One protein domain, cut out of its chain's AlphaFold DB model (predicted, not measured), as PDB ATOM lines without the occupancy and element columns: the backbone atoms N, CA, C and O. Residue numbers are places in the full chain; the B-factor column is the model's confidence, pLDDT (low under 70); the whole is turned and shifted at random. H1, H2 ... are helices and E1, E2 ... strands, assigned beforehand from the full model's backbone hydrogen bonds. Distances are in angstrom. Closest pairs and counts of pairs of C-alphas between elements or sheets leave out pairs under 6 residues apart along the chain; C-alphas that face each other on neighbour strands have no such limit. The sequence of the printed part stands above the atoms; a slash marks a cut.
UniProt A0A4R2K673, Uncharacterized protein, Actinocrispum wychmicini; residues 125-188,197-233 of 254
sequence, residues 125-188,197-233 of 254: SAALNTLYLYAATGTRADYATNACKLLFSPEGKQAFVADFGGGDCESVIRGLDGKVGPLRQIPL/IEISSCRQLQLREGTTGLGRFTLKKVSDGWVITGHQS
ATOM      1  N   SER A 125      37.752  33.224 160.650       88.56
ATOM      2  CA  SER A 125      38.289  32.632 159.427       88.56
ATOM      3  C   SER A 125      37.584  31.331 159.059       88.56
ATOM      4  O   SER A 125      37.293  31.105 157.888       88.56
ATOM      5  N   ALA A 126      37.283  30.487 160.054       85.38
ATOM      6  CA  ALA A 126      36.508  29.272 159.837       85.38
ATOM      7  C   ALA A 126      35.075  29.603 159.400       85.38
ATOM      8  O   ALA A 126      34.580  28.969 158.474       85.38
ATOM      9  N   ALA A 127      34.447  30.624 159.994       89.31
ATOM     10  CA  ALA A 127      33.112  31.076 159.604       89.31
ATOM     11  C   ALA A 127      33.043  31.488 158.131       89.31
ATOM     12  O   ALA A 127      32.197  30.996 157.386       89.31
ATOM     13  N   LEU A 128      33.975  32.340 157.699       89.94
ATOM     14  CA  LEU A 128      34.026  32.794 156.312       89.94
ATOM     15  C   LEU A 128      34.408  31.670 155.354       89.94
ATOM     16  O   LEU A 128      33.804  31.547 154.296       89.94
ATOM     17  N   ASN A 129      35.364  30.817 155.720       88.50
ATOM     18  CA  ASN A 129      35.725  29.681 154.881       88.50
ATOM     19  C   ASN A 129      34.537  28.728 154.674       88.50
ATOM     20  O   ASN A 129      34.284  28.314 153.544       88.50
ATOM     21  N   THR A 130      33.782  28.419 155.734       87.69
ATOM     22  CA  THR A 130      32.563  27.606 155.632       87.69
ATOM     23  C   THR A 130      31.495  28.308 154.794       87.69
ATOM     24  O   THR A 130      30.888  27.660 153.946       87.69
ATOM     25  N   LEU A 131      31.302  29.624 154.949       91.12
ATOM     26  CA  LEU A 131      30.354  30.380 154.124       91.12
ATOM     27  C   LEU A 131      30.698  30.284 152.634       91.12
ATOM     28  O   LEU A 131      29.835  29.969 151.821       91.12
ATOM     29  N   TYR A 132      31.962  30.517 152.284       91.06
ATOM     30  CA  TYR A 132      32.440  30.427 150.906       91.06
ATOM     31  C   TYR A 132      32.325  29.011 150.345       91.06
ATOM     32  O   TYR A 132      31.953  28.841 149.187       91.06
ATOM     33  N   LEU A 133      32.603  27.992 151.160       88.12
ATOM     34  CA  LEU A 133      32.409  26.598 150.775       88.12
ATOM     35  C   LEU A 133      30.934  26.311 150.468       88.12
ATOM     36  O   LEU A 133      30.636  25.739 149.421       88.12
ATOM     37  N   TYR A 134      30.020  26.725 151.348       89.75
ATOM     38  CA  TYR A 134      28.583  26.506 151.175       89.75
ATOM     39  C   TYR A 134      28.010  27.302 150.004       89.75
ATOM     40  O   TYR A 134      27.218  26.751 149.252       89.75
ATOM     41  N   ALA A 135      28.450  28.544 149.790       90.06
ATOM     42  CA  ALA A 135      28.061  29.336 148.624       90.06
ATOM     43  C   ALA A 135      28.572  28.717 147.311       90.06
ATOM     44  O   ALA A 135      27.831  28.642 146.336       90.06
ATOM     45  N   ALA A 136      29.807  28.204 147.297       88.62
ATOM     46  CA  ALA A 136      30.390  27.555 146.122       88.62
ATOM     47  C   ALA A 136      29.773  26.185 145.796       88.62
ATOM     48  O   ALA A 136      29.955  25.677 144.693       88.62
ATOM     49  N   THR A 137      29.083  25.569 146.757       82.75
ATOM     50  CA  THR A 137      28.415  24.264 146.613       82.75
ATOM     51  C   THR A 137      26.927  24.362 146.963       82.75
ATOM     52  O   THR A 137      26.322  23.412 147.470       82.75
ATOM     53  N   GLY A 138      26.340  25.534 146.701       70.50
ATOM     54  CA  GLY A 138      25.002  25.926 147.139       70.50
ATOM     55  C   GLY A 138      23.880  25.072 146.557       70.50
ATOM     56  O   GLY A 138      22.800  25.028 147.136       70.50
ATOM     57  N   THR A 139      24.118  24.329 145.474       74.56
ATOM     58  CA  THR A 139      23.157  23.352 144.919       74.56
ATOM     59  C   THR A 139      22.729  22.254 145.901       74.56
ATOM     60  O   THR A 139      21.686  21.625 145.705       74.56
ATOM     61  N   ARG A 140      23.484  22.035 146.980       78.38
ATOM     62  CA  ARG A 140      23.105  21.144 148.080       78.38
ATOM     63  C   ARG A 140      22.122  21.831 149.036       78.38
ATOM     64  O   ARG A 140      22.448  22.827 149.677       78.38
ATOM     65  N   ALA A 141      20.908  21.285 149.143       73.44
ATOM     66  CA  ALA A 141      19.815  21.880 149.923       73.44
ATOM     67  C   ALA A 141      20.152  22.063 151.420       73.44
ATOM     68  O   ALA A 141      19.729  23.033 152.054       73.44
ATOM     69  N   ASP A 142      20.950  21.159 151.979       81.81
ATOM     70  CA  ASP A 142      21.433  21.205 153.357       81.81
ATOM     71  C   ASP A 142      22.433  22.345 153.592       81.81
ATOM     72  O   ASP A 142      22.432  22.947 154.663       81.81
ATOM     73  N   TYR A 143      23.238  22.719 152.598       85.19
ATOM     74  CA  TYR A 143      24.291  23.724 152.775       85.19
ATOM     75  C   TYR A 143      23.743  25.140 152.876       85.19
ATOM     76  O   TYR A 143      24.179  25.908 153.732       85.19
ATOM     77  N   ALA A 144      22.753  25.476 152.051       87.38
ATOM     78  CA  ALA A 144      22.075  26.764 152.136       87.38
ATOM     79  C   ALA A 144      21.370  26.924 153.494       87.38
ATOM     80  O   ALA A 144      21.535  27.938 154.176       87.38
ATOM     81  N   THR A 145      20.680  25.868 153.932       88.19
ATOM     82  CA  THR A 145      20.025  25.805 155.243       88.19
ATOM     83  C   THR A 145      21.036  25.983 156.382       88.19
ATOM     84  O   THR A 145      20.839  26.807 157.278       88.19
ATOM     85  N   ASN A 146      22.147  25.244 156.339       86.12
ATOM     86  CA  ASN A 146      23.178  25.262 157.376       86.12
ATOM     87  C   ASN A 146      23.934  26.597 157.411       86.12
ATOM     88  O   ASN A 146      24.116  27.144 158.498       86.12
ATOM     89  N   ALA A 147      24.283  27.187 156.260       88.88
ATOM     90  CA  ALA A 147      24.854  28.539 156.184       88.88
ATOM     91  C   ALA A 147      23.982  29.533 156.956       88.88
ATOM     92  O   ALA A 147      24.432  30.209 157.882       88.88
ATOM     93  N   CYS A 148      22.702  29.565 156.598       90.38
ATOM     94  CA  CYS A 148      21.734  30.521 157.100       90.38
ATOM     95  C   CYS A 148      21.333  30.294 158.565       90.38
ATOM     96  O   CYS A 148      20.798  31.218 159.177       90.38
ATOM     97  N   LYS A 149      21.528  29.093 159.121       87.50
ATOM     98  CA  LYS A 149      21.221  28.782 160.529       87.50
ATOM     99  C   LYS A 149      22.432  28.893 161.455       87.50
ATOM    100  O   LYS A 149      22.253  29.228 162.620       87.50
ATOM    101  N   LEU A 150      23.636  28.607 160.958       85.19
ATOM    102  CA  LEU A 150      24.840  28.469 161.787       85.19
ATOM    103  C   LEU A 150      25.783  29.652 161.715       85.19
ATOM    104  O   LEU A 150      26.451  29.971 162.696       85.19
ATOM    105  N   LEU A 151      25.887  30.256 160.533       90.00
ATOM    106  CA  LEU A 151      26.878  31.291 160.277       90.00
ATOM    107  C   LEU A 151      26.301  32.680 160.495       90.00
ATOM    108  O   LEU A 151      27.063  33.582 160.813       90.00
ATOM    109  N   PHE A 152      24.988  32.858 160.356       92.31
ATOM    110  CA  PHE A 152      24.334  34.156 160.469       92.31
ATOM    111  C   PHE A 152      23.464  34.260 161.719       92.31
ATOM    112  O   PHE A 152      22.689  33.363 162.046       92.31
ATOM    113  N   SER A 153      23.549  35.414 162.366       92.06
ATOM    114  CA  SER A 153      22.521  35.898 163.292       92.06
ATOM    115  C   SER A 153      21.275  36.356 162.516       92.06
ATOM    116  O   SER A 153      21.361  36.561 161.299       92.06
ATOM    117  N   PRO A 154      20.123  36.554 163.181       90.25
ATOM    118  CA  PRO A 154      18.933  37.109 162.539       90.25
ATOM    119  C   PRO A 154      19.204  38.441 161.822       90.25
ATOM    120  O   PRO A 154      18.800  38.614 160.672       90.25
ATOM    121  N   GLU A 155      19.953  39.340 162.461       90.19
ATOM    122  CA  GLU A 155      20.282  40.665 161.929       90.19
ATOM    123  C   GLU A 155      21.242  40.558 160.738       90.19
ATOM    124  O   GLU A 155      21.004  41.137 159.677       90.19
ATOM    125  N   GLY A 156      22.296  39.749 160.881       91.88
ATOM    126  CA  GLY A 156      23.272  39.522 159.816       91.88
ATOM    127  C   GLY A 156      22.650  38.857 158.591       91.88
ATOM    128  O   GLY A 156      22.974  39.226 157.464       91.88
ATOM    129  N   LYS A 157      21.719  37.917 158.802       93.81
ATOM    130  CA  LYS A 157      20.943  37.292 157.725       93.81
ATOM    131  C   LYS A 157      20.127  38.336 156.975       93.81
ATOM    132  O   LYS A 157      20.129  38.335 155.748       93.81
ATOM    133  N   GLN A 158      19.417  39.199 157.698       94.19
ATOM    134  CA  GLN A 158      18.573  40.212 157.079       94.19
ATOM    135  C   GLN A 158      19.400  41.201 156.251       94.19
ATOM    136  O   GLN A 158      19.022  41.489 155.116       94.19
ATOM    137  N   ALA A 159      20.538  41.662 156.781       94.44
ATOM    138  CA  ALA A 159      21.463  42.529 156.052       94.44
ATOM    139  C   ALA A 159      21.993  41.846 154.782       94.44
ATOM    140  O   ALA A 159      21.903  42.407 153.695       94.44
ATOM    141  N   PHE A 160      22.451  40.596 154.901       95.00
ATOM    142  CA  PHE A 160      22.948  39.816 153.770       95.00
ATOM    143  C   PHE A 160      21.884  39.649 152.682       95.00
ATOM    144  O   PHE A 160      22.128  39.916 151.512       95.00
ATOM    145  N   VAL A 161      20.667  39.265 153.055       95.56
ATOM    146  CA  VAL A 161      19.580  39.091 152.088       95.56
ATOM    147  C   VAL A 161      19.204  40.411 151.416       95.56
ATOM    148  O   VAL A 161      19.002  40.428 150.205       95.56
ATOM    149  N   ALA A 162      19.127  41.511 152.168       94.44
ATOM    150  CA  ALA A 162      18.805  42.826 151.614       94.44
ATOM    151  C   ALA A 162      19.831  43.265 150.555       94.44
ATOM    152  O   ALA A 162      19.451  43.715 149.474       94.44
ATOM    153  N   ASP A 163      21.110  43.046 150.841       92.81
ATOM    154  CA  ASP A 163      22.236  43.405 149.982       92.81
ATOM    155  C   ASP A 163      22.291  42.613 148.666       92.81
ATOM    156  O   ASP A 163      22.761  43.126 147.649       92.81
ATOM    157  N   PHE A 164      21.750  41.392 148.656       90.62
ATOM    158  CA  PHE A 164      21.683  40.521 147.480       90.62
ATOM    159  C   PHE A 164      20.346  40.592 146.718       90.62
ATOM    160  O   PHE A 164      20.068  39.742 145.869       90.62
ATOM    161  N   GLY A 165      19.528  41.620 146.971       86.31
ATOM    162  CA  GLY A 165      18.276  41.859 146.240       86.31
ATOM    163  C   GLY A 165      17.021  41.284 146.902       86.31
ATOM    164  O   GLY A 165      15.963  41.233 146.274       86.31
ATOM    165  N   GLY A 166      17.112  40.890 148.173       86.06
ATOM    166  CA  GLY A 166      15.984  40.422 148.973       86.06
ATOM    167  C   GLY A 166      15.670  38.931 148.814       86.06
ATOM    168  O   GLY A 166      16.394  38.166 148.179       86.06
ATOM    169  N   GLY A 167      14.559  38.507 149.422       89.75
ATOM    170  CA  GLY A 167      14.066  37.129 149.367       89.75
ATOM    171  C   GLY A 167      14.393  36.314 150.616       89.75
ATOM    172  O   GLY A 167      14.293  36.807 151.736       89.75
ATOM    173  N   ASP A 168      14.733  35.045 150.415       91.88
ATOM    174  CA  ASP A 168      15.109  34.124 151.485       91.88
ATOM    175  C   ASP A 168      16.618  33.840 151.453       91.88
ATOM    176  O   ASP A 168      17.210  33.686 150.383       91.88
ATOM    177  N   CYS A 169      17.234  33.732 152.631       92.75
ATOM    178  CA  CYS A 169      18.673  33.503 152.772       92.75
ATOM    179  C   CYS A 169      19.148  32.251 152.030       92.75
ATOM    180  O   CYS A 169      20.180  32.285 151.361       92.75
ATOM    181  N   GLU A 170      18.389  31.157 152.084       92.44
ATOM    182  CA  GLU A 170      18.768  29.906 151.429       92.44
ATOM    183  C   GLU A 170      18.678  30.044 149.908       92.44
ATOM    184  O   GLU A 170      19.427  29.413 149.165       92.44
ATOM    185  N   SER A 171      17.756  30.876 149.426       92.19
ATOM    186  CA  SER A 171      17.624  31.190 148.001       92.19
ATOM    187  C   SER A 171      18.784  32.056 147.511       92.19
ATOM    188  O   SER A 171      19.329  31.779 146.443       92.19
ATOM    189  N   VAL A 172      19.222  33.030 148.317       93.12
ATOM    190  CA  VAL A 172      20.418  33.836 148.030       93.12
ATOM    191  C   VAL A 172      21.664  32.950 147.983       93.12
ATOM    192  O   VAL A 172      22.376  32.977 146.984       93.12
ATOM    193  N   ILE A 173      21.897  32.105 148.996       92.69
ATOM    194  CA  ILE A 173      23.058  31.195 149.025       92.69
ATOM    195  C   ILE A 173      23.053  30.232 147.831       92.69
ATOM    196  O   ILE A 173      24.088  30.038 147.198       92.69
ATOM    197  N   ARG A 174      21.891  29.681 147.459       91.44
ATOM    198  CA  ARG A 174      21.754  28.847 146.250       91.44
ATOM    199  C   ARG A 174      22.060  29.614 144.966       91.44
ATOM    200  O   ARG A 174      22.673  29.060 144.061       91.44
ATOM    201  N   GLY A 175      21.662  30.882 144.884       90.12
ATOM    202  CA  GLY A 175      21.902  31.746 143.725       90.12
ATOM    203  C   GLY A 175      23.365  32.162 143.516       90.12
ATOM    204  O   GLY A 175      23.679  32.774 142.486       90.12
ATOM    205  N   LEU A 176      24.238  31.851 144.480       90.06
ATOM    206  CA  LEU A 176      25.684  32.083 144.430       90.06
ATOM    207  C   LEU A 176      26.471  30.886 143.877       90.06
ATOM    208  O   LEU A 176      27.651  31.041 143.551       90.06
ATOM    209  N   ASP A 177      25.822  29.728 143.724       88.38
ATOM    210  CA  ASP A 177      26.421  28.541 143.118       88.38
ATOM    211  C   ASP A 177      26.945  28.873 141.709       88.38
ATOM    212  O   ASP A 177      26.289  29.548 140.911       88.38
ATOM    213  N   GLY A 178      28.192  28.489 141.438       85.06
ATOM    214  CA  GLY A 178      28.886  28.793 140.185       85.06
ATOM    215  C   GLY A 178      29.407  30.233 140.031       85.06
ATOM    216  O   GLY A 178      30.235  30.462 139.153       85.06
ATOM    217  N   LYS A 179      28.994  31.189 140.877       87.50
ATOM    218  CA  LYS A 179      29.527  32.575 140.892       87.50
ATOM    219  C   LYS A 179      30.635  32.762 141.921       87.50
ATOM    220  O   LYS A 179      31.558  33.556 141.740       87.50
ATOM    221  N   VAL A 180      30.534  32.026 143.020       89.44
ATOM    222  CA  VAL A 180      31.464  32.093 144.143       89.44
ATOM    223  C   VAL A 180      32.264  30.802 144.176       89.44
ATOM    224  O   VAL A 180      31.720  29.713 144.025       89.44
ATOM    225  N   GLY A 181      33.576  30.922 144.352       85.94
ATOM    226  CA  GLY A 181      34.468  29.778 144.512       85.94
ATOM    227  C   GLY A 181      35.013  29.688 145.935       85.94
ATOM    228  O   GLY A 181      35.011  30.683 146.658       85.94
ATOM    229  N   PRO A 182      35.527  28.517 146.346       84.19
ATOM    230  CA  PRO A 182      36.184  28.381 147.637       84.19
ATOM    231  C   PRO A 182      37.416  29.292 147.715       84.19
ATOM    232  O   PRO A 182      38.117  29.510 146.717       84.19
ATOM    233  N   LEU A 183      37.703  29.783 148.922       84.06
ATOM    234  CA  LEU A 183      38.885  30.600 149.194       84.06
ATOM    235  C   LEU A 183      40.166  29.844 148.809       84.06
ATOM    236  O   LEU A 183      40.263  28.628 148.998       84.06
ATOM    237  N   ARG A 184      41.172  30.554 148.278       85.06
ATOM    238  CA  ARG A 184      42.482  29.942 147.980       85.06
ATOM    239  C   ARG A 184      43.226  29.553 149.252       85.06
ATOM    240  O   ARG A 184      43.867  28.507 149.287       85.06
ATOM    241  N   GLN A 185      43.128  30.397 150.272       83.25
ATOM    242  CA  GLN A 185      43.669  30.135 151.595       83.25
ATOM    243  C   GLN A 185      42.702  30.621 152.670       83.25
ATOM    244  O   GLN A 185      41.980  31.603 152.479       83.25
ATOM    245  N   ILE A 186      42.746  29.961 153.822       80.75
ATOM    246  CA  ILE A 186      42.022  30.403 155.011       80.75
ATOM    247  C   ILE A 186      42.778  31.614 155.582       80.75
ATOM    248  O   ILE A 186      43.962  31.480 155.898       80.75
ATOM    249  N   PRO A 187      42.148  32.796 155.707       77.56
ATOM    250  CA  PRO A 187      42.829  33.981 156.215       77.56
ATOM    251  C   PRO A 187      43.209  33.776 157.683       77.56
ATOM    252  O   PRO A 187      42.396  33.299 158.471       77.56
ATOM    253  N   LEU A 188      44.414  34.168 158.088       81.88
ATOM    254  CA  LEU A 188      44.750  34.236 159.508       81.88
ATOM    255  C   LEU A 188      44.307  35.597 160.042       81.88
ATOM    256  O   LEU A 188      44.805  36.629 159.597       81.88
ATOM    257  N   ILE A 197      34.800  41.956 164.788       93.31
ATOM    258  CA  ILE A 197      35.724  42.248 163.700       93.31
ATOM    259  C   ILE A 197      34.967  42.442 162.389       93.31
ATOM    260  O   ILE A 197      33.913  41.850 162.162       93.31
ATOM    261  N   GLU A 198      35.563  43.225 161.502       94.25
ATOM    262  CA  GLU A 198      35.061  43.483 160.159       94.25
ATOM    263  C   GLU A 198      36.054  42.913 159.141       94.25
ATOM    264  O   GLU A 198      37.266  43.122 159.259       94.25
ATOM    265  N   ILE A 199      35.547  42.144 158.176       92.62
ATOM    266  CA  ILE A 199      36.351  41.458 157.164       92.62
ATOM    267  C   ILE A 199      35.770  41.722 155.776       92.62
ATOM    268  O   ILE A 199      34.637  41.347 155.489       92.62
ATOM    269  N   SER A 200      36.567  42.331 154.903       92.19
ATOM    270  CA  SER A 200      36.263  42.565 153.489       92.19
ATOM    271  C   SER A 200      36.651  41.360 152.638       92.19
ATOM    272  O   SER A 200      37.817  40.944 152.632       92.19
ATOM    273  N   SER A 201      35.700  40.840 151.862       89.88
ATOM    274  CA  SER A 201      35.965  39.803 150.867       89.88
ATOM    275  C   SER A 201      36.938  40.258 149.795       89.88
ATOM    276  O   SER A 201      37.762  39.460 149.355       89.88
ATOM    277  N   CYS A 202      36.879  41.522 149.387       85.50
ATOM    278  CA  CYS A 202      37.733  42.011 148.314       85.50
ATOM    279  C   CYS A 202      39.163  42.328 148.764       85.50
ATOM    280  O   CYS A 202      40.108  42.090 148.015       85.50
ATOM    281  N   ARG A 203      39.344  42.893 149.964       84.44
ATOM    282  CA  ARG A 203      40.670  43.358 150.417       84.44
ATOM    283  C   ARG A 203      41.428  42.340 151.256       84.44
ATOM    284  O   ARG A 203      42.655  42.349 151.241       84.44
ATOM    285  N   GLN A 204      40.722  41.525 152.036       84.19
ATOM    286  CA  GLN A 204      41.341  40.664 153.049       84.19
ATOM    287  C   GLN A 204      41.220  39.173 152.721       84.19
ATOM    288  O   GLN A 204      42.014  38.384 153.238       84.19
ATOM    289  N   LEU A 205      40.274  38.772 151.864       84.56
ATOM    290  CA  LEU A 205      40.143  37.381 151.432       84.56
ATOM    291  C   LEU A 205      40.847  37.142 150.097       84.56
ATOM    292  O   LEU A 205      40.821  37.960 149.183       84.56
ATOM    293  N   GLN A 206      41.474  35.975 149.978       83.06
ATOM    294  CA  GLN A 206      42.164  35.568 148.758       83.06
ATOM    295  C   GLN A 206      41.231  34.733 147.895       83.06
ATOM    296  O   GLN A 206      41.164  33.502 148.000       83.06
ATOM    297  N   LEU A 207      40.488  35.447 147.059       84.25
ATOM    298  CA  LEU A 207      39.544  34.886 146.110       84.25
ATOM    299  C   LEU A 207      40.274  34.256 144.912       84.25
ATOM    300  O   LEU A 207      41.426  34.580 144.597       84.25
ATOM    301  N   ARG A 208      39.623  33.300 144.244       78.94
ATOM    302  CA  ARG A 208      40.116  32.797 142.955       78.94
ATOM    303  C   ARG A 208      39.807  33.815 141.862       78.94
ATOM    304  O   ARG A 208      38.875  34.605 141.975       78.94
ATOM    305  N   GLU A 209      40.604  33.794 140.801       72.75
ATOM    306  CA  GLU A 209      40.339  34.652 139.647       72.75
ATOM    307  C   GLU A 209      38.984  34.273 139.040       72.75
ATOM    308  O   GLU A 209      38.667  33.087 138.939       72.75
ATOM    309  N   GLY A 210      38.174  35.278 138.698       71.12
ATOM    310  CA  GLY A 210      36.824  35.076 138.166       71.12
ATOM    311  C   GLY A 210      35.760  34.692 139.201       71.12
ATOM    312  O   GLY A 210      34.674  34.289 138.801       71.12
ATOM    313  N   THR A 211      36.047  34.797 140.505       78.75
ATOM    314  CA  THR A 211      35.040  34.583 141.561       78.75
ATOM    315  C   THR A 211      34.523  35.902 142.124       78.75
ATOM    316  O   THR A 211      35.308  36.819 142.370       78.75
ATOM    317  N   THR A 212      33.213  35.974 142.353       84.81
ATOM    318  CA  THR A 212      32.557  37.129 142.977       84.81
ATOM    319  C   THR A 212      32.890  37.187 144.471       84.81
ATOM    320  O   THR A 212      32.831  36.181 145.190       84.81
ATOM    321  N   GLY A 213      33.248  38.378 144.953       88.88
ATOM    322  CA  GLY A 213      33.357  38.651 146.383       88.88
ATOM    323  C   GLY A 213      31.971  38.686 147.016       88.88
ATOM    324  O   GLY A 213      31.064  39.307 146.476       88.88
ATOM    325  N   LEU A 214      31.795  38.030 148.163       90.94
ATOM    326  CA  LEU A 214      30.497  38.025 148.835       90.94
ATOM    327  C   LEU A 214      30.164  39.358 149.510       90.94
ATOM    328  O   LEU A 214      29.003  39.573 149.802       90.94
ATOM    329  N   GLY A 215      31.147  40.232 149.735       92.62
ATOM    330  CA  GLY A 215      30.955  41.537 150.360       92.62
ATOM    331  C   GLY A 215      31.789  41.692 151.622       92.62
ATOM    332  O   GLY A 215      32.834  41.065 151.798       92.62
ATOM    333  N   ARG A 216      31.345  42.554 152.524       94.94
ATOM    334  CA  ARG A 216      32.000  42.783 153.801       94.94
ATOM    335  C   ARG A 216      31.176  42.209 154.930       94.94
ATOM    336  O   ARG A 216      29.984  42.470 155.037       94.94
ATOM    337  N   PHE A 217      31.834  41.474 155.811       95.62
ATOM    338  CA  PHE A 217      31.205  40.794 156.927       95.62
ATOM    339  C   PHE A 217      31.610  41.423 158.247       95.62
ATOM    340  O   PHE A 217      32.791  41.646 158.503       95.62
ATOM    341  N   THR A 218      30.631  41.633 159.119       95.50
ATOM    342  CA  THR A 218      30.863  41.935 160.533       95.50
ATOM    343  C   THR A 218      30.611  40.673 161.338       95.50
ATOM    344  O   THR A 218      29.497  40.144 161.333       95.50
ATOM    345  N   LEU A 219      31.633  40.169 162.023       93.44
ATOM    346  CA  LEU A 219      31.542  38.961 162.833       93.44
ATOM    347  C   LEU A 219      31.663  39.325 164.303       93.44
ATOM    348  O   LEU A 219      32.573  40.057 164.695       93.44
ATOM    349  N   LYS A 220      30.775  38.760 165.116       92.50
ATOM    350  CA  LYS A 220      30.816  38.873 166.572       92.50
ATOM    351  C   LYS A 220      31.062  37.517 167.198       92.50
ATOM    352  O   LYS A 220      30.573  36.489 166.721       92.50
ATOM    353  N   LYS A 221      31.809  37.531 168.294       85.88
ATOM    354  CA  LYS A 221      32.012  36.366 169.138       85.88
ATOM    355  C   LYS A 221      30.760  36.147 169.985       85.88
ATOM    356  O   LYS A 221      30.410  36.985 170.813       85.88
ATOM    357  N   VAL A 222      30.100  35.015 169.779       83.69
ATOM    358  CA  VAL A 222      28.926  34.579 170.537       83.69
ATOM    359  C   VAL A 222      29.306  33.283 171.238       83.69
ATOM    360  O   VAL A 222      29.537  32.265 170.589       83.69
ATOM    361  N   SER A 223      29.377  33.308 172.572       82.31
ATOM    362  CA  SER A 223      29.935  32.213 173.384       82.31
ATOM    363  C   SER A 223      31.371  31.845 172.952       82.31
ATOM    364  O   SER A 223      32.267  32.690 173.002       82.31
ATOM    365  N   ASP A 224      31.575  30.615 172.481       76.38
ATOM    366  CA  ASP A 224      32.849  30.067 172.008       76.38
ATOM    367  C   ASP A 224      32.987  30.067 170.474       76.38
ATOM    368  O   ASP A 224      33.964  29.533 169.943       76.38
ATOM    369  N   GLY A 225      32.018  30.641 169.752       82.38
ATOM    370  CA  GLY A 225      32.008  30.696 168.292       82.38
ATOM    371  C   GLY A 225      31.869  32.106 167.728       82.38
ATOM    372  O   GLY A 225      31.647  33.076 168.451       82.38
ATOM    373  N   TRP A 226      32.011  32.214 166.412       87.81
ATOM    374  CA  TRP A 226      31.896  33.453 165.652       87.81
ATOM    375  C   TRP A 226      30.712  33.379 164.703       87.81
ATOM    376  O   TRP A 226      30.571  32.420 163.945       87.81
ATOM    377  N   VAL A 227      29.880  34.413 164.754       90.94
ATOM    378  CA  VAL A 227      28.648  34.522 163.976       90.94
ATOM    379  C   VAL A 227      28.675  35.831 163.197       90.94
ATOM    380  O   VAL A 227      29.126  36.863 163.694       90.94
ATOM    381  N   ILE A 228      28.189  35.790 161.965       93.69
ATOM    382  CA  ILE A 228      28.020  36.942 161.090       93.69
ATOM    383  C   ILE A 228      26.803  37.734 161.575       93.69
ATOM    384  O   ILE A 228      25.665  37.253 161.597       93.69
ATOM    385  N   THR A 229      27.066  38.963 161.997       94.94
ATOM    386  CA  THR A 229      26.078  39.891 162.567       94.94
ATOM    387  C   THR A 229      25.771  41.083 161.688       94.94
ATOM    388  O   THR A 229      24.734  41.711 161.858       94.94
ATOM    389  N   GLY A 230      26.621  41.340 160.702       93.56
ATOM    390  CA  GLY A 230      26.389  42.368 159.705       93.56
ATOM    391  C   GLY A 230      26.962  41.959 158.364       93.56
ATOM    392  O   GLY A 230      27.901  41.157 158.286       93.56
ATOM    393  N   HIS A 231      26.385  42.536 157.323       96.19
ATOM    394  CA  HIS A 231      26.835  42.410 155.954       96.19
ATOM    395  C   HIS A 231      26.731  43.772 155.261       96.19
ATOM    396  O   HIS A 231      25.854  44.562 155.614       96.19
ATOM    397  N   GLN A 232      27.656  44.050 154.343       93.75
ATOM    398  CA  GLN A 232      27.601  45.189 153.430       93.75
ATOM    399  C   GLN A 232      28.068  44.745 152.045       93.75
ATOM    400  O   GLN A 232      29.126  44.121 151.920       93.75
ATOM    401  N   SER A 233      27.333  45.112 150.998       90.81
ATOM    402  CA  SER A 233      27.762  44.881 149.615       90.81
ATOM    403  C   SER A 233      29.089  45.576 149.306       90.81
ATOM    404  O   SER A 233      29.282  46.757 149.596       90.81
TER     405      SER A 233
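AT A GLANCE: This is residues 125 to 188 and 197 to 233 of the 254 residues of an uncharacterized protein of Actinocrispum wychmicini (UniProt A0A4R2K673). A three-stranded antiparallel sheet, E1 E2 E3, makes a wall with helices gathered at one of its faces and along one edge: H1 stands up from the face, H2 pairs with it as a helical hairpin, and H3 lies beside the edge strand E3. H4 packs on H2 and H3 away from the sheet, and the long link from E1 to E2 loops out past the strand ends. The printed part has 101 residues, with four named helices followed by three named strands, H1 H2 H3 H4 E1 E2 E3; the class is mixed, helices and strands. The whole is compact, with a radius of gyration of the C-alphas of 12.1 A and spans of 34 by 31 by 22 A.

HOW THE PARTS SIT: E1, residues 197 to 200, E2, residues 216 to 222, and E3, residues 225 to 232, form a meander, each strand the antiparallel neighbour of the one before. E1 and E2, a hairpin, stand at 154 degrees, with N 199 and O 217 2.8 A apart, within hydrogen-bond range. E2 and E3, also a hairpin, stand at 150 degrees, with N 218 and O 230 2.9 A apart, within hydrogen-bond range. H3, residues 154 to 163, is on the sheet but only just at the sheet's level, with a height of 4.0 A; the closest C-alphas of H3 and E3 are those of Gly 156 and Thr 229, 3.9 A apart. H1, residues 125 to 136, stands up from the sheet at 44 degrees, with a height of 11.0 A over the sheet; its closest C-alpha pair with E3 is Ala 127 and Trp 226, 6.6 A apart. H2, residues 141 to 151, is on the same face as H1 and touches it, at a shallow tilt of 25 degrees, opposite ways; their closest C-alphas, of Tyr 134 and Tyr 143, are 5.4 A apart. H4, residues 169 to 174, is not on the sheet. It touches H2 at a steep tilt of 48 degrees, opposite ways, the closest C-alphas being those of Ala 144 and Glu 170, 4.6 A apart. It touches H3 at a steep tilt of 53 degrees, the closest C-alphas being those of Val 161 and Cys 169, 5.7 A apart. H1 and H3 are apart. Each O i to N i+4 pair in H1, H3 and H4 is within hydrogen-bond range, and 6 of 7 in H2.

IN THESE COORDINATES: H1 begins at C-alpha 125, (38.289, 32.632, 159.427), and measures 16.3 A from first to last C-alpha; H2 measures 15.7 A and H3 14.4 A. E2 measures 18.9 A and begins at C-alpha 216, (32.000, 42.783, 153.801). E3, the longest strand, measures 21.2 A and ends at C-alpha 232, (27.601, 45.189, 153.430).

THE WHOLE: The C-alphas of Gly 210 and Ser 223, the two farthest apart, are 36.0 A apart. Residues 189 to 196 are not printed, and C-alphas 188 and 197 are 12.8 A apart across the cut. The link from E1 to E2, 15 residues, is long. The mean pLDDT of the printed part is 87.9, and no printed residue is under 70.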